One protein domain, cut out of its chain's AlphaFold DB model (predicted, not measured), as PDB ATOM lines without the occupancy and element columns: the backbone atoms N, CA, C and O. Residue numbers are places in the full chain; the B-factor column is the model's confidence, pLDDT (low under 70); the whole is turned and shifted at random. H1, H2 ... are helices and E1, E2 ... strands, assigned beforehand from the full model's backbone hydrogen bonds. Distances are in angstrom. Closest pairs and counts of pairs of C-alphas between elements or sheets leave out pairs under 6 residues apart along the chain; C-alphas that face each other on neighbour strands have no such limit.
ATOM      1  N   LEU A   2      59.955 -72.472 -32.169       69.69
ATOM      2  CA  LEU A   2      59.766 -73.884 -31.772       69.69
ATOM      3  C   LEU A   2      59.993 -74.894 -32.917       69.69
ATOM      4  O   LEU A   2      60.665 -75.899 -32.731       69.69
ATOM      5  N   THR A   3      59.486 -74.604 -34.117       79.12
ATOM      6  CA  THR A   3      59.644 -75.469 -35.301       79.12
ATOM      7  C   THR A   3      61.101 -75.613 -35.736       79.12
ATOM      8  O   THR A   3      61.543 -76.707 -36.063       79.12
ATOM      9  N   LEU A   4      61.873 -74.525 -35.681       76.88
ATOM     10  CA  LEU A   4      63.288 -74.530 -36.044       76.88
ATOM     11  C   LEU A   4      64.146 -75.249 -34.992       76.88
ATOM     12  O   LEU A   4      65.121 -75.901 -35.344       76.88
ATOM     13  N   HIS A   5      63.743 -75.195 -33.718       78.56
ATOM     14  CA  HIS A   5      64.363 -75.978 -32.647       78.56
ATOM     15  C   HIS A   5      64.152 -77.485 -32.848       78.56
ATOM     16  O   HIS A   5      65.042 -78.275 -32.557       78.56
ATOM     17  N   CYS A   6      63.001 -77.897 -33.392       81.62
ATOM     18  CA  CYS A   6      62.772 -79.295 -33.760       81.62
ATOM     19  C   CYS A   6      63.643 -79.750 -34.945       81.62
ATOM     20  O   CYS A   6      63.991 -80.924 -35.013       81.62
ATOM     21  N   LEU A   7      63.994 -78.843 -35.868       81.94
ATOM     22  CA  LEU A   7      64.829 -79.149 -37.041       81.94
ATOM     23  C   LEU A   7      66.331 -79.119 -36.728       81.94
ATOM     24  O   LEU A   7      67.082 -79.945 -37.239       81.94
ATOM     25  N   PHE A   8      66.770 -78.188 -35.879       84.62
ATOM     26  CA  PHE A   8      68.178 -77.981 -35.527       84.62
ATOM     27  C   PHE A   8      68.367 -77.899 -34.003       84.62
ATOM     28  O   PHE A   8      68.777 -76.852 -33.489       84.62
ATOM     29  N   PRO A   9      68.093 -78.987 -33.256       83.19
ATOM     30  CA  PRO A   9      68.059 -78.960 -31.791       83.19
ATOM     31  C   PRO A   9      69.407 -78.593 -31.159       83.19
ATOM     32  O   PRO A   9      69.442 -77.942 -30.120       83.19
ATOM     33  N   ASN A  10      70.516 -78.960 -31.806       86.94
ATOM     34  CA  ASN A  10      71.862 -78.714 -31.283       86.94
ATOM     35  C   ASN A  10      72.452 -77.368 -31.733       86.94
ATOM     36  O   ASN A  10      73.313 -76.819 -31.052       86.94
ATOM     37  N   GLU A  11      71.995 -76.823 -32.863       90.56
ATOM     38  CA  GLU A  11      72.628 -75.655 -33.488       90.56
ATOM     39  C   GLU A  11      71.870 -74.352 -33.218       90.56
ATOM     40  O   GLU A  11      72.492 -73.295 -33.167       90.56
ATOM     41  N   LEU A  12      70.545 -74.399 -33.015       89.69
ATOM     42  CA  LEU A  12      69.728 -73.186 -32.929       89.69
ATOM     43  C   LEU A  12      70.073 -72.312 -31.722       89.69
ATOM     44  O   LEU A  12      70.302 -71.120 -31.887       89.69
ATOM     45  N   LEU A  13      70.111 -72.872 -30.510       90.50
ATOM     46  CA  LEU A  13      70.377 -72.065 -29.312       90.50
ATOM     47  C   LEU A  13      71.772 -71.433 -29.360       90.50
ATOM     48  O   LEU A  13      71.947 -70.285 -28.967       90.50
ATOM     49  N   LEU A  14      72.747 -72.159 -29.907       90.69
ATOM     50  CA  LEU A  14      74.103 -71.655 -30.090       90.69
ATOM     51  C   LEU A  14      74.175 -70.585 -31.186       90.69
ATOM     52  O   LEU A  14      74.935 -69.633 -31.054       90.69
ATOM     53  N   ALA A  15      73.392 -70.728 -32.259       91.12
ATOM     54  CA  ALA A  15      73.278 -69.712 -33.300       91.12
ATOM     55  C   ALA A  15      72.670 -68.413 -32.750       91.12
ATOM     56  O   ALA A  15      73.127 -67.328 -33.095       91.12
ATOM     57  N   LEU A  16      71.681 -68.520 -31.858       88.81
ATOM     58  CA  LEU A  16      71.092 -67.361 -31.189       88.81
ATOM     59  C   LEU A  16      72.059 -66.705 -30.204       88.81
ATOM     60  O   LEU A  16      72.125 -65.487 -30.192       88.81
ATOM     61  N   ASP A  17      72.843 -67.472 -29.438       88.94
ATOM     62  CA  ASP A  17      73.893 -66.916 -28.563       88.94
ATOM     63  C   ASP A  17      74.960 -66.146 -29.366       88.94
ATOM     64  O   ASP A  17      75.392 -65.071 -28.956       88.94
ATOM     65  N   ILE A  18      75.346 -66.647 -30.548       89.88
ATOM     66  CA  ILE A  18      76.258 -65.943 -31.468       89.88
ATOM     67  C   ILE A  18      75.676 -64.593 -31.907       89.88
ATOM     68  O   ILE A  18      76.403 -63.598 -31.969       89.88
ATOM     69  N   LEU A  19      74.382 -64.574 -32.232       87.44
ATOM     70  CA  LEU A  19      73.674 -63.381 -32.690       87.44
ATOM     71  C   LEU A  19      73.451 -62.369 -31.563       87.44
ATOM     72  O   LEU A  19      73.732 -61.192 -31.752       87.44
ATOM     73  N   ASP A  20      73.020 -62.826 -30.389       85.69
ATOM     74  CA  ASP A  20      72.790 -61.996 -29.200       85.69
ATOM     75  C   ASP A  20      74.067 -61.263 -28.755       85.69
ATOM     76  O   ASP A  20      74.036 -60.102 -28.360       85.69
ATOM     77  N   ARG A  21      75.226 -61.914 -28.908       86.38
ATOM     78  CA  ARG A  21      76.543 -61.333 -28.607       86.38
ATOM     79  C   ARG A  21      77.124 -60.462 -29.728       86.38
ATOM     80  O   ARG A  21      78.245 -59.979 -29.571       86.38
ATOM     81  N   GLY A  22      76.439 -60.307 -30.863       84.81
ATOM     82  CA  GLY A  22      76.915 -59.500 -31.995       84.81
ATOM     83  C   GLY A  22      78.207 -60.025 -32.637       84.81
ATOM     84  O   GLY A  22      79.058 -59.251 -33.072       84.81
ATOM     85  N   LEU A  23      78.407 -61.347 -32.672       88.31
ATOM     86  CA  LEU A  23      79.669 -61.951 -33.136       88.31
ATOM     87  C   LEU A  23      79.739 -62.161 -34.650       88.31
ATOM     88  O   LEU A  23      80.736 -62.695 -35.140       88.31
ATOM     89  N   VAL A  24      78.693 -61.777 -35.381       88.88
ATOM     90  CA  VAL A  24      78.607 -61.909 -36.835       88.88
ATOM     91  C   VAL A  24      78.972 -60.581 -37.487       88.88
ATOM     92  O   VAL A  24      78.337 -59.557 -37.243       88.88
ATOM     93  N   LYS A  25      79.976 -60.617 -38.362       86.94
ATOM     94  CA  LYS A  25      80.332 -59.509 -39.251       86.94
ATOM     95  C   LYS A  25      80.020 -59.894 -40.687       86.94
ATOM     96  O   LYS A  25      80.373 -60.997 -41.106       86.94
ATOM     97  N   ARG A  26      79.382 -58.998 -41.434       87.31
ATOM     98  CA  ARG A  26      79.134 -59.163 -42.873       87.31
ATOM     99  C   ARG A  26      80.102 -58.272 -43.635       87.31
ATOM    100  O   ARG A  26      80.177 -57.083 -43.356       87.31
ATOM    101  N   PHE A  27      80.846 -58.839 -44.569       81.69
ATOM    102  CA  PHE A  27      81.773 -58.109 -45.419       81.69
ATOM    103  C   PHE A  27      81.096 -57.820 -46.749       81.69
ATOM    104  O   PHE A  27      80.694 -58.745 -47.450       81.69
ATOM    105  N   VAL A  28      80.986 -56.537 -47.081       78.88
ATOM    106  CA  VAL A  28      80.375 -56.070 -48.327       78.88
ATOM    107  C   VAL A  28      81.446 -55.360 -49.142       78.88
ATOM    108  O   VAL A  28      82.197 -54.531 -48.614       78.88
ATOM    109  N   ARG A  29      81.537 -55.687 -50.432       73.94
ATOM    110  CA  ARG A  29      82.453 -55.008 -51.350       73.94
ATOM    111  C   ARG A  29      82.012 -53.552 -51.521       73.94
ATOM    112  O   ARG A  29      80.839 -53.270 -51.750       73.94
ATOM    113  N   ASN A  30      82.951 -52.617 -51.400       68.12
ATOM    114  CA  ASN A  30      82.666 -51.209 -51.662       68.12
ATOM    115  C   ASN A  30      82.830 -50.903 -53.160       68.12
ATOM    116  O   ASN A  30      83.917 -50.541 -53.610       68.12
ATOM    117  N   ASP A  48      78.991 -62.285 -50.700       72.94
ATOM    118  CA  ASP A  48      78.547 -62.097 -49.331       72.94
ATOM    119  C   ASP A  48      79.333 -63.010 -48.391       72.94
ATOM    120  O   ASP A  48      79.021 -64.193 -48.188       72.94
ATOM    121  N   MET A  49      80.409 -62.446 -47.854       86.94
ATOM    122  CA  MET A  49      81.305 -63.107 -46.928       86.94
ATOM    123  C   MET A  49      80.921 -62.748 -45.499       86.94
ATOM    124  O   MET A  49      80.861 -61.576 -45.136       86.94
ATOM    125  N   PHE A  50      80.726 -63.751 -44.653       89.50
ATOM    126  CA  PHE A  50      80.483 -63.542 -43.232       89.50
ATOM    127  C   PHE A  50      81.664 -64.048 -42.414       89.50
ATOM    128  O   PHE A  50      82.263 -65.078 -42.724       89.50
ATOM    129  N   TYR A  51      81.971 -63.340 -41.333       90.50
ATOM    130  CA  TYR A  51      82.983 -63.741 -40.369       90.50
ATOM    131  C   TYR A  51      82.367 -63.818 -38.979       90.50
ATOM    132  O   TYR A  51      81.783 -62.847 -38.494       90.50
ATOM    133  N   VAL A  52      82.491 -64.977 -38.339       90.88
ATOM    134  CA  VAL A  52      81.939 -65.233 -37.007       90.88
ATOM    135  C   VAL A  52      83.070 -65.399 -36.005       90.88
ATOM    136  O   VAL A  52      83.888 -66.310 -36.125       90.88
ATOM    137  N   LEU A  53      83.121 -64.524 -35.005       87.56
ATOM    138  CA  LEU A  53      84.157 -64.537 -33.970       87.56
ATOM    139  C   LEU A  53      83.862 -65.602 -32.904       87.56
ATOM    140  O   LEU A  53      82.730 -65.742 -32.445       87.56
ATOM    141  N   SER A  54      84.885 -66.343 -32.465       81.69
ATOM    142  CA  SER A  54      84.735 -67.262 -31.329       81.69
ATOM    143  C   SER A  54      84.707 -66.497 -30.003       81.69
ATOM    144  O   SER A  54      85.590 -65.690 -29.722       81.69
ATOM    145  N   LYS A  89      90.166 -66.458 -32.800       78.56
ATOM    146  CA  LYS A  89      89.823 -67.483 -33.788       78.56
ATOM    147  C   LYS A  89      88.442 -67.172 -34.359       78.56
ATOM    148  O   LYS A  89      87.451 -67.270 -33.637       78.56
ATOM    149  N   GLY A  90      88.358 -66.814 -35.633       87.81
ATOM    150  CA  GLY A  90      87.088 -66.631 -36.330       87.81
ATOM    151  C   GLY A  90      86.823 -67.714 -37.369       87.81
ATOM    152  O   GLY A  90      87.697 -68.522 -37.688       87.81
ATOM    153  N   TYR A  91      85.588 -67.744 -37.859       91.75
ATOM    154  CA  TYR A  91      85.133 -68.664 -38.893       91.75
ATOM    155  C   TYR A  91      84.547 -67.884 -40.056       91.75
ATOM    156  O   TYR A  91      83.668 -67.045 -39.875       91.75
ATOM    157  N   GLU A  92      85.013 -68.221 -41.247       92.75
ATOM    158  CA  GLU A  92      84.476 -67.727 -42.500       92.75
ATOM    159  C   GLU A  92      83.222 -68.532 -42.844       92.75
ATOM    160  O   GLU A  92      83.201 -69.763 -42.725       92.75
ATOM    161  N   VAL A  93      82.164 -67.831 -43.234       92.38
ATOM    162  CA  VAL A  93      80.881 -68.406 -43.616       92.38
ATOM    163  C   VAL A  93      80.464 -67.816 -44.957       92.38
ATOM    164  O   VAL A  93      80.351 -66.602 -45.112       92.38
ATOM    165  N   ARG A  94      80.193 -68.696 -45.922       90.62
ATOM    166  CA  ARG A  94      79.694 -68.342 -47.254       90.62
ATOM    167  C   ARG A  94      78.325 -68.968 -47.450       90.62
ATOM    168  O   ARG A  94      78.223 -70.179 -47.649       90.62
ATOM    169  N   LEU A  95      77.274 -68.153 -47.411       88.56
ATOM    170  CA  LEU A  95      75.899 -68.650 -47.513       88.56
ATOM    171  C   LEU A  95      75.581 -69.210 -48.907       88.56
ATOM    172  O   LEU A  95      74.945 -70.255 -49.005       88.56
ATOM    173  N   HIS A  96      76.073 -68.577 -49.978       85.25
ATOM    174  CA  HIS A  96      75.823 -69.025 -51.356       85.25
ATOM    175  C   HIS A  96      76.457 -70.395 -51.654       85.25
ATOM    176  O   HIS A  96      75.814 -71.298 -52.190       85.25
ATOM    177  N   ALA A  97      77.706 -70.580 -51.213       88.31
ATOM    178  CA  ALA A  97      78.426 -71.848 -51.311       88.31
ATOM    179  C   ALA A  97      78.020 -72.869 -50.234       88.31
ATOM    180  O   ALA A  97      78.520 -73.992 -50.249       88.31
ATOM    181  N   TRP A  98      77.158 -72.472 -49.289       89.69
ATOM    182  CA  TRP A  98      76.786 -73.251 -48.109       89.69
ATOM    183  C   TRP A  98      78.002 -73.820 -47.378       89.69
ATOM    184  O   TRP A  98      78.108 -75.022 -47.149       89.69
ATOM    185  N   ASN A  99      78.961 -72.953 -47.061       90.50
ATOM    186  CA  ASN A  99      80.241 -73.345 -46.488       90.50
ATOM    187  C   ASN A  99      80.509 -72.615 -45.170       90.50
ATOM    188  O   ASN A  99      80.183 -71.437 -45.020       90.50
ATOM    189  N   CYS A 100      81.134 -73.315 -44.226       92.25
ATOM    190  CA  CYS A 100      81.719 -72.716 -43.038       92.25
ATOM    191  C   CYS A 100      83.080 -73.355 -42.756       92.25
ATOM    192  O   CYS A 100      83.205 -74.577 -42.766       92.25
ATOM    193  N   THR A 101      84.089 -72.553 -42.415       91.81
ATOM    194  CA  THR A 101      85.429 -73.069 -42.079       91.81
ATOM    195  C   THR A 101      85.520 -73.681 -40.676       91.81
ATOM    196  O   THR A 101      86.603 -74.062 -40.224       91.81
ATOM    197  N   CYS A 102      84.402 -73.797 -39.947       91.94
ATOM    198  CA  CYS A 102      84.419 -74.374 -38.611       91.94
ATOM    199  C   CYS A 102      84.607 -75.903 -38.635       91.94
ATOM    200  O   CYS A 102      84.057 -76.586 -39.502       91.94
ATOM    201  N   PRO A 103      85.311 -76.482 -37.641       90.94
ATOM    202  CA  PRO A 103      85.547 -77.925 -37.589       90.94
ATOM    203  C   PRO A 103      84.269 -78.769 -37.617       90.94
ATOM    204  O   PRO A 103      84.241 -79.812 -38.262       90.94
ATOM    205  N   THR A 104      83.201 -78.317 -36.951       90.50
ATOM    206  CA  THR A 104      81.904 -79.013 -36.939       90.50
ATOM    207  C   THR A 104      81.324 -79.145 -38.343       90.50
ATOM    208  O   THR A 104      80.849 -80.218 -38.708       90.50
ATOM    209  N   PHE A 105      81.398 -78.076 -39.142       91.50
ATOM    210  CA  PHE A 105      80.909 -78.087 -40.516       91.50
ATOM    211  C   PHE A 105      81.733 -79.044 -41.376       91.50
ATOM    212  O   PHE A 105      81.158 -79.918 -42.015       91.50
ATOM    213  N   THR A 106      83.067 -78.946 -41.334       90.00
ATOM    214  CA  THR A 106      83.957 -79.850 -42.079       90.00
ATOM    215  C   THR A 106      83.684 -81.312 -41.730       90.00
ATOM    216  O   THR A 106      83.527 -82.145 -42.616       90.00
ATOM    217  N   LEU A 107      83.555 -81.641 -40.442       88.06
ATOM    218  CA  LEU A 107      83.242 -83.007 -40.026       88.06
ATOM    219  C   LEU A 107      81.882 -83.468 -40.563       88.06
ATOM    220  O   LEU A 107      81.794 -84.577 -41.074       88.06
ATOM    221  N   SER A 108      80.842 -82.637 -40.496       85.19
ATOM    222  CA  SER A 108      79.524 -82.993 -41.037       85.19
ATOM    223  C   SER A 108      79.532 -83.136 -42.562       85.19
ATOM    224  O   SER A 108      78.877 -84.028 -43.084       85.19
ATOM    225  N   ALA A 109      80.272 -82.287 -43.277       85.56
ATOM    226  CA  ALA A 109      80.296 -82.273 -44.737       85.56
ATOM    227  C   ALA A 109      80.974 -83.514 -45.340       85.56
ATOM    228  O   ALA A 109      80.569 -83.978 -46.402       85.56
ATOM    229  N   PHE A 110      81.996 -84.054 -44.667       81.56
ATOM    230  CA  PHE A 110      82.815 -85.147 -45.205       81.56
ATOM    231  C   PHE A 110      82.565 -86.510 -44.547       81.56
ATOM    232  O   PHE A 110      82.994 -87.525 -45.090       81.56
ATOM    233  N   ARG A 111      81.869 -86.574 -43.403       77.62
ATOM    234  CA  ARG A 111      81.568 -87.846 -42.721       77.62
ATOM    235  C   ARG A 111      80.477 -88.665 -43.413       77.62
ATOM    236  O   ARG A 111      80.492 -89.886 -43.297       77.62
ATOM    237  N   SER A 153      69.488 -70.225 -50.926       77.06
ATOM    238  CA  SER A 153      68.812 -71.525 -50.791       77.06
ATOM    239  C   SER A 153      69.418 -72.380 -49.670       77.06
ATOM    240  O   SER A 153      70.621 -72.335 -49.406       77.06
ATOM    241  N   PHE A 154      68.591 -73.203 -49.015       77.56
ATOM    242  CA  PHE A 154      69.087 -74.221 -48.084       77.56
ATOM    243  C   PHE A 154      69.961 -75.229 -48.840       77.56
ATOM    244  O   PHE A 154      69.512 -75.814 -49.824       77.56
ATOM    245  N   GLY A 155      71.204 -75.414 -48.392       78.00
ATOM    246  CA  GLY A 155      72.208 -76.219 -49.095       78.00
ATOM    247  C   GLY A 155      73.035 -75.463 -50.137       78.00
ATOM    248  O   GLY A 155      73.971 -76.039 -50.689       78.00
ATOM    249  N   GLY A 156      72.753 -74.177 -50.368       75.25
ATOM    250  CA  GLY A 156      73.463 -73.353 -51.347       75.25
ATOM    251  C   GLY A 156      73.094 -73.679 -52.793       75.25
ATOM    252  O   GLY A 156      72.176 -74.454 -53.066       75.25
ATOM    253  N   THR A 157      73.799 -73.053 -53.730       65.69
ATOM    254  CA  THR A 157      73.572 -73.181 -55.185       65.69
ATOM    255  C   THR A 157      74.594 -74.095 -55.869       65.69
ATOM    256  O   THR A 157      74.319 -74.642 -56.936       65.69
ATOM    257  N   LEU A 158      75.751 -74.318 -55.235       59.72
ATOM    258  CA  LEU A 158      76.872 -75.085 -55.794       59.72
ATOM    259  C   LEU A 158      76.787 -76.600 -55.538       59.72
ATOM    260  O   LEU A 158      77.509 -77.371 -56.163       59.72
ATOM    261  N   THR A 159      75.917 -77.058 -54.635       54.88
ATOM    262  CA  THR A 159      75.882 -78.459 -54.164       54.88
ATOM    263  C   THR A 159      74.907 -79.358 -54.939       54.88
ATOM    264  O   THR A 159      74.548 -80.445 -54.479       54.88
ATOM    265  N   ARG A 160      74.485 -78.942 -56.142       50.41
ATOM    266  CA  ARG A 160      73.544 -79.676 -57.003       50.41
ATOM    267  C   ARG A 160      74.140 -81.023 -57.447       50.41
ATOM    268  O   ARG A 160      74.744 -81.114 -58.509       50.41
ATOM    269  N   GLY A 161      73.963 -82.081 -56.652       51.88
ATOM    270  CA  GLY A 161      74.387 -83.425 -57.062       51.88
ATOM    271  C   GLY A 161      74.278 -84.572 -56.053       51.88
ATOM    272  O   GLY A 161      74.210 -85.716 -56.490       51.88
ATOM    273  N   SER A 162      74.221 -84.338 -54.736       50.97
ATOM    274  CA  SER A 162      74.139 -85.455 -53.775       50.97
ATOM    275  C   SER A 162      72.695 -85.721 -53.343       50.97
ATOM    276  O   SER A 162      72.166 -85.082 -52.440       50.97
ATOM    277  N   THR A 163      72.028 -86.679 -53.984       50.19
ATOM    278  CA  THR A 163      70.613 -87.019 -53.739       50.19
ATOM    279  C   THR A 163      70.369 -87.829 -52.454       50.19
ATOM    280  O   THR A 163      69.364 -88.536 -52.375       50.19
ATOM    281  N   LYS A 164      71.296 -87.834 -51.479       54.56
ATOM    282  CA  LYS A 164      71.245 -88.790 -50.350       54.56
ATOM    283  C   LYS A 164      71.494 -88.224 -48.949       54.56
ATOM    284  O   LYS A 164      71.080 -88.882 -48.000       54.56
ATOM    285  N   SER A 165      72.084 -87.041 -48.785       64.94
ATOM    286  CA  SER A 165      72.281 -86.436 -47.459       64.94
ATOM    287  C   SER A 165      71.694 -85.029 -47.399       64.94
ATOM    288  O   SER A 165      71.807 -84.242 -48.338       64.94
ATOM    289  N   SER A 166      71.025 -84.711 -46.288       76.25
ATOM    290  CA  SER A 166      70.687 -83.325 -45.970       76.25
ATOM    291  C   SER A 166      71.979 -82.498 -45.919       76.25
ATOM    292  O   SER A 166      72.950 -82.978 -45.328       76.25
ATOM    293  N   PRO A 167      72.014 -81.280 -46.485       83.81
ATOM    294  CA  PRO A 167      73.179 -80.409 -46.413       83.81
ATOM    295  C   PRO A 167      73.702 -80.253 -44.976       83.81
ATOM    296  O   PRO A 167      72.891 -80.107 -44.057       83.81
ATOM    297  N   PRO A 168      75.029 -80.250 -44.761       89.19
ATOM    298  CA  PRO A 168      75.609 -80.062 -43.437       89.19
ATOM    299  C   PRO A 168      75.232 -78.687 -42.883       89.19
ATOM    300  O   PRO A 168      75.266 -77.685 -43.598       89.19
ATOM    301  N   VAL A 169      74.887 -78.622 -41.599       90.75
ATOM    302  CA  VAL A 169      74.523 -77.373 -40.915       90.75
ATOM    303  C   VAL A 169      75.358 -77.235 -39.651       90.75
ATOM    304  O   VAL A 169      75.586 -78.206 -38.936       90.75
ATOM    305  N   CYS A 170      75.811 -76.017 -39.366       93.38
ATOM    306  CA  CYS A 170      76.448 -75.665 -38.102       93.38
ATOM    307  C   CYS A 170      75.853 -74.364 -37.554       93.38
ATOM    308  O   CYS A 170      75.256 -73.579 -38.295       93.38
ATOM    309  N   LYS A 171      76.075 -74.094 -36.268       93.56
ATOM    310  CA  LYS A 171      75.608 -72.885 -35.583       93.56
ATOM    311  C   LYS A 171      76.043 -71.579 -36.244       93.56
ATOM    312  O   LYS A 171      75.283 -70.625 -36.208       93.56
ATOM    313  N   HIS A 172      77.228 -71.520 -36.860       94.25
ATOM    314  CA  HIS A 172      77.707 -70.300 -37.524       94.25
ATOM    315  C   HIS A 172      76.944 -70.054 -38.827       94.25
ATOM    316  O   HIS A 172      76.476 -68.949 -39.065       94.25
ATOM    317  N   LEU A 173      76.757 -71.105 -39.632       93.19
ATOM    318  CA  LEU A 173      75.975 -71.041 -40.865       93.19
ATOM    319  C   LEU A 173      74.522 -70.663 -40.565       93.19
ATOM    320  O   LEU A 173      73.953 -69.798 -41.227       93.19
ATOM    321  N   LEU A 174      73.949 -71.265 -39.519       91.88
ATOM    322  CA  LEU A 174      72.599 -70.955 -39.067       91.88
ATOM    323  C   LEU A 174      72.493 -69.528 -38.506       91.88
ATOM    324  O   LEU A 174      71.524 -68.844 -38.812       91.88
ATOM    325  N   ALA A 175      73.486 -69.058 -37.747       91.50
ATOM    326  CA  ALA A 175      73.537 -67.683 -37.249       91.50
ATOM    327  C   ALA A 175      73.576 -66.675 -38.402       91.50
ATOM    328  O   ALA A 175      72.742 -65.779 -38.442       91.50
ATOM    329  N   CYS A 176      74.472 -66.850 -39.379       90.88
ATOM    330  CA  CYS A 176      74.553 -65.973 -40.552       90.88
ATOM    331  C   CYS A 176      73.262 -66.003 -41.382       90.88
ATOM    332  O   CYS A 176      72.789 -64.959 -41.825       90.88
ATOM    333  N   LEU A 177      72.645 -67.177 -41.554       89.69
ATOM    334  CA  LEU A 177      71.373 -67.291 -42.266       89.69
ATOM    335  C   LEU A 177      70.238 -66.566 -41.529       89.69
ATOM    336  O   LEU A 177      69.442 -65.879 -42.164       89.69
ATOM    337  N   LEU A 178      70.162 -66.702 -40.203       88.06
ATOM    338  CA  LEU A 178      69.174 -66.009 -39.373       88.06
ATOM    339  C   LEU A 178      69.413 -64.497 -39.343       88.06
ATOM    340  O   LEU A 178      68.448 -63.746 -39.443       88.06
ATOM    341  N   ALA A 179      70.671 -64.058 -39.276       85.12
ATOM    342  CA  ALA A 179      71.046 -62.653 -39.413       85.12
ATOM    343  C   ALA A 179      70.465 -62.058 -40.701       85.12
ATOM    344  O   ALA A 179      69.803 -61.032 -40.646       85.12
ATOM    345  N   VAL A 180      70.622 -62.749 -41.835       82.56
ATOM    346  CA  VAL A 180      70.144 -62.259 -43.135       82.56
ATOM    347  C   VAL A 180      68.627 -62.387 -43.316       82.56
ATOM    348  O   VAL A 180      67.976 -61.531 -43.906       82.56
ATOM    349  N   ARG A 181      68.030 -63.497 -42.878       79.81
ATOM    350  CA  ARG A 181      66.618 -63.805 -43.173       79.81
ATOM    351  C   ARG A 181      65.652 -63.286 -42.113       79.81
ATOM    352  O   ARG A 181      64.451 -63.238 -42.364       79.81
ATOM    353  N   CYS A 182      66.142 -62.954 -40.923       76.31
ATOM    354  CA  CYS A 182      65.319 -62.624 -39.763       76.31
ATOM    355  C   CYS A 182      65.762 -61.327 -39.071       76.31
ATOM    356  O   CYS A 182      65.615 -61.223 -37.853       76.31
ATOM    357  N   PHE A 183      66.230 -60.335 -39.843       62.03
ATOM    358  CA  PHE A 183      66.702 -59.030 -39.349       62.03
ATOM    359  C   PHE A 183      65.767 -58.340 -38.336       62.03
ATOM    360  O   PHE A 183      66.251 -57.638 -37.465       62.03
ATOM    361  N   GLY A 184      64.445 -58.543 -38.414       59.09
ATOM    362  CA  GLY A 184      63.478 -57.920 -37.493       59.09
ATOM    363  C   GLY A 184      62.897 -58.829 -36.401       59.09
ATOM    364  O   GLY A 184      62.089 -58.366 -35.602       59.09
ATOM    365  N   LEU A 185      63.225 -60.128 -36.387       57.72
ATOM    366  CA  LEU A 185      62.598 -61.102 -35.473       57.72
ATOM    367  C   LEU A 185      63.441 -61.375 -34.223       57.72
ATOM    368  O   LEU A 185      62.918 -61.726 -33.166       57.72
ATOM    369  N   VAL A 186      64.757 -61.253 -34.356       57.38
ATOM    370  CA  VAL A 186      65.687 -61.273 -33.232       57.38
ATOM    371  C   VAL A 186      65.790 -59.817 -32.811       57.38
ATOM    372  O   VAL A 186      66.081 -59.000 -33.670       57.38
ATOM    373  N   GLY A 187      65.511 -59.464 -31.554       50.78
ATOM    374  CA  GLY A 187      65.474 -58.076 -31.047       50.78
ATOM    375  C   GLY A 187      66.796 -57.292 -31.121       50.78
ATOM    376  O   GLY A 187      67.000 -56.351 -30.362       50.78
ATOM    377  N   LEU A 188      67.692 -57.701 -32.008       51.69
ATOM    378  CA  LEU A 188      68.796 -56.950 -32.551       51.69
ATOM    379  C   LEU A 188      68.203 -55.777 -33.337       51.69
ATOM    380  O   LEU A 188      67.575 -55.969 -34.374       51.69
ATOM    381  N   GLY A 189      68.374 -54.556 -32.838       51.47
ATOM    382  CA  GLY A 189      68.196 -53.372 -33.679       51.47
ATOM    383  C   GLY A 189      69.176 -53.388 -34.862       51.47
ATOM    384  O   GLY A 189      69.872 -54.377 -35.101       51.47
ATOM    385  N   GLU A 190      69.308 -52.264 -35.565       52.41
ATOM    386  CA  GLU A 190      70.267 -52.089 -36.677       52.41
ATOM    387  C   GLU A 190      71.736 -52.449 -36.323       52.41
ATOM    388  O   GLU A 190      72.585 -52.520 -37.204       52.41
ATOM    389  N   GLU A 191      72.046 -52.724 -35.052       53.94
ATOM    390  CA  GLU A 191      73.377 -53.051 -34.528       53.94
ATOM    391  C   GLU A 191      73.744 -54.551 -34.508       53.94
ATOM    392  O   GLU A 191      74.875 -54.893 -34.168       53.94
ATOM    393  N   GLY A 192      72.832 -55.477 -34.838       55.56
ATOM    394  CA  GLY A 192      73.087 -56.914 -34.629       55.56
ATOM    395  C   GLY A 192      74.070 -57.589 -35.584       55.56
ATOM    396  O   GLY A 192      74.642 -58.631 -35.258       55.56
ATOM    397  N   VAL A 193      74.270 -57.011 -36.766       69.31
ATOM    398  CA  VAL A 193      75.243 -57.474 -37.756       69.31
ATOM    399  C   VAL A 193      76.100 -56.283 -38.125       69.31
ATOM    400  O   VAL A 193      75.621 -55.334 -38.740       69.31
ATOM    401  N   VAL A 194      77.379 -56.329 -37.760       73.50
ATOM    402  CA  VAL A 194      78.306 -55.262 -38.140       73.50
ATOM    403  C   VAL A 194      78.675 -55.462 -39.604       73.50
ATOM    404  O   VAL A 194      79.412 -56.394 -39.944       73.50
ATOM    405  N   GLU A 195      78.156 -54.599 -40.472       75.50
ATOM    406  CA  GLU A 195      78.600 -54.528 -41.859       75.50
ATOM    407  C   GLU A 195      79.966 -53.840 -41.935       75.50
ATOM    408  O   GLU A 195      80.152 -52.706 -41.495       75.50
ATOM    409  N   VAL A 196      80.940 -54.545 -42.502       74.12
ATOM    410  CA  VAL A 196      82.288 -54.051 -42.755       74.12
ATOM    411  C   VAL A 196      82.430 -53.872 -44.260       74.12
ATOM    412  O   VAL A 196      82.415 -54.839 -45.021       74.12
ATOM    413  N   ARG A 197      82.546 -52.619 -44.700       74.19
ATOM    414  CA  ARG A 197      82.837 -52.293 -46.098       74.19
ATOM    415  C   ARG A 197      84.320 -52.459 -46.361       74.19
ATOM    416  O   ARG A 197      85.127 -51.884 -45.638       74.19
ATOM    417  N   VAL A 198      84.655 -53.215 -47.399       71.56
ATOM    418  CA  VAL A 198      86.040 -53.565 -47.715       71.56
ATOM    419  C   VAL A 198      86.328 -53.305 -49.193       71.56
ATOM    420  O   VAL A 198      85.506 -53.606 -50.062       71.56
ATOM    421  N   GLU A 199      87.486 -52.702 -49.478       69.12
ATOM    422  CA  GLU A 199      87.970 -52.497 -50.849       69.12
ATOM    423  C   GLU A 199      88.445 -53.824 -51.466       69.12
ATOM    424  O   GLU A 199      88.869 -54.741 -50.764       69.12
ATOM    425  N   GLU A 200      88.413 -53.939 -52.796       65.44
ATOM    426  CA  GLU A 200      88.740 -55.184 -53.510       65.44
ATOM    427  C   GLU A 200      90.102 -55.790 -53.113       65.44
ATOM    428  O   GLU A 200      90.206 -57.004 -52.919       65.44
ATOM    429  N   GLY A 201      91.126 -54.950 -52.934       60.16
ATOM    430  CA  GLY A 201      92.459 -55.399 -52.524       60.16
ATOM    431  C   GLY A 201      92.511 -55.936 -51.093       60.16
ATOM    432  O   GLY A 201      93.251 -56.876 -50.808       60.16
ATOM    433  N   GLU A 202      91.695 -55.385 -50.197       64.81
ATOM    434  CA  GLU A 202      91.609 -55.848 -48.816       64.81
ATOM    435  C   GLU A 202      90.806 -57.158 -48.745       64.81
ATOM    436  O   GLU A 202      91.260 -58.103 -48.102       64.81
ATOM    437  N   LEU A 203      89.703 -57.292 -49.498       62.72
ATOM    438  CA  LEU A 203      88.902 -58.526 -49.566       62.72
ATOM    439  C   LEU A 203      89.728 -59.719 -50.082       62.72
ATOM    440  O   LEU A 203      89.622 -60.829 -49.554       62.72
ATOM    441  N   ALA A 204      90.600 -59.485 -51.068       61.56
ATOM    442  CA  ALA A 204      91.562 -60.481 -51.537       61.56
ATOM    443  C   ALA A 204      92.578 -60.874 -50.444       61.56
ATOM    444  O   ALA A 204      92.950 -62.043 -50.346       61.56
ATOM    445  N   GLY A 205      92.984 -59.930 -49.587       60.88
ATOM    446  CA  GLY A 205      93.836 -60.186 -48.421       60.88
ATOM    447  C   GLY A 205      93.162 -61.056 -47.352       60.88
ATOM    448  O   GLY A 205      93.793 -61.972 -46.817       60.88
ATOM    449  N   TRP A 206      91.866 -60.840 -47.101       60.81
ATOM    450  CA  TRP A 206      91.056 -61.692 -46.220       60.81
ATOM    451  C   TRP A 206      90.922 -63.117 -46.781       60.81
ATOM    452  O   TRP A 206      91.111 -64.086 -46.048       60.81
ATOM    453  N   GLY A 207      90.698 -63.259 -48.093       53.59
ATOM    454  CA  GLY A 207      90.631 -64.561 -48.770       53.59
ATOM    455  C   GLY A 207      91.974 -65.299 -48.897       53.59
ATOM    456  O   GLY A 207      91.985 -66.516 -49.069       53.59
TER     457      GLY A 207
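Overview. This is residues 2 to 30, 48 to 54, 89 to 111 and 153 to 207 of the 212 residues of an uncharacterized protein of Aspergillus sclerotioniger CBS 115572 (UniProt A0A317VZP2). A strongly twisted four-stranded sheet has H4 packed across one face, near the middle of the domain, with H5 over the opposite face at the E4 edge. H2 packs on H4, and H1 meets H2 at a corner. The 114 printed residues hold five named helices and four named strands, in the order H1 H2 E1 E2 E3 H3 H4 E4 H5; the sheet, E3 E2 E1 E4, is mixed and the class is mixed. The whole is compact, with a radius of gyration of the C-alphas of 14.3 A and spans of 40 by 32 by 25 A.

Along the chain. The strands are E1, residues 24 to 29, 16.5 A long, E2, 49 to 53, E3, 90 to 94, and E4, 194 to 198. H4, residues 171 to 181, is 14.9 A long; H1 is residues 2 to 7, H2 12 to 20, H3 103 to 111 and H5 200 to 207. C-alpha 2 is at (59.766, -73.884, -31.772) and C-alpha 207 at (90.631, -64.561, -48.770).

Arrangement. E1 and E4 are parallel, with N 196 and O 26 2.8 A apart. E2 is antiparallel to E1, N 27 to O 49 2.8 A, and to E3, N 52 to O 91 2.8 A. H4 is on the sheet at a height of 9.4 A; its closest C-alphas to E3 are Leu 173 and Val 93, 6.2 A. H5 is on the opposite face, at a height of 8.3 A. H2 and H4 touch, C-alphas of Ala 15 and Ala 175 4.4 A apart, at a steep tilt of 64 degrees. H1 and H2 only just touch, only at the corner, with 3 pairs of C-alphas within 8 A; the closest are His 5 and Leu 12, 6.1 A. H3 and H4 are near each other, with 5 pairs within 10 A. In the five helices each O i to N i+4 pair is within hydrogen-bond range.

Size, cuts and confidence. The C-alphas of Leu 2 and Gly 201, the two farthest apart, are 42.9 A apart. Cuts leave gaps of 11.9 A between C-alphas 30 and 48, 5.7 A between 54 and 89, and 22.2 A between 111 and 153. The link from H4 to E4 is long. Confidence is under 70 at residues 2, 30, 157 to 165, 183 to 193 and 199 to 207.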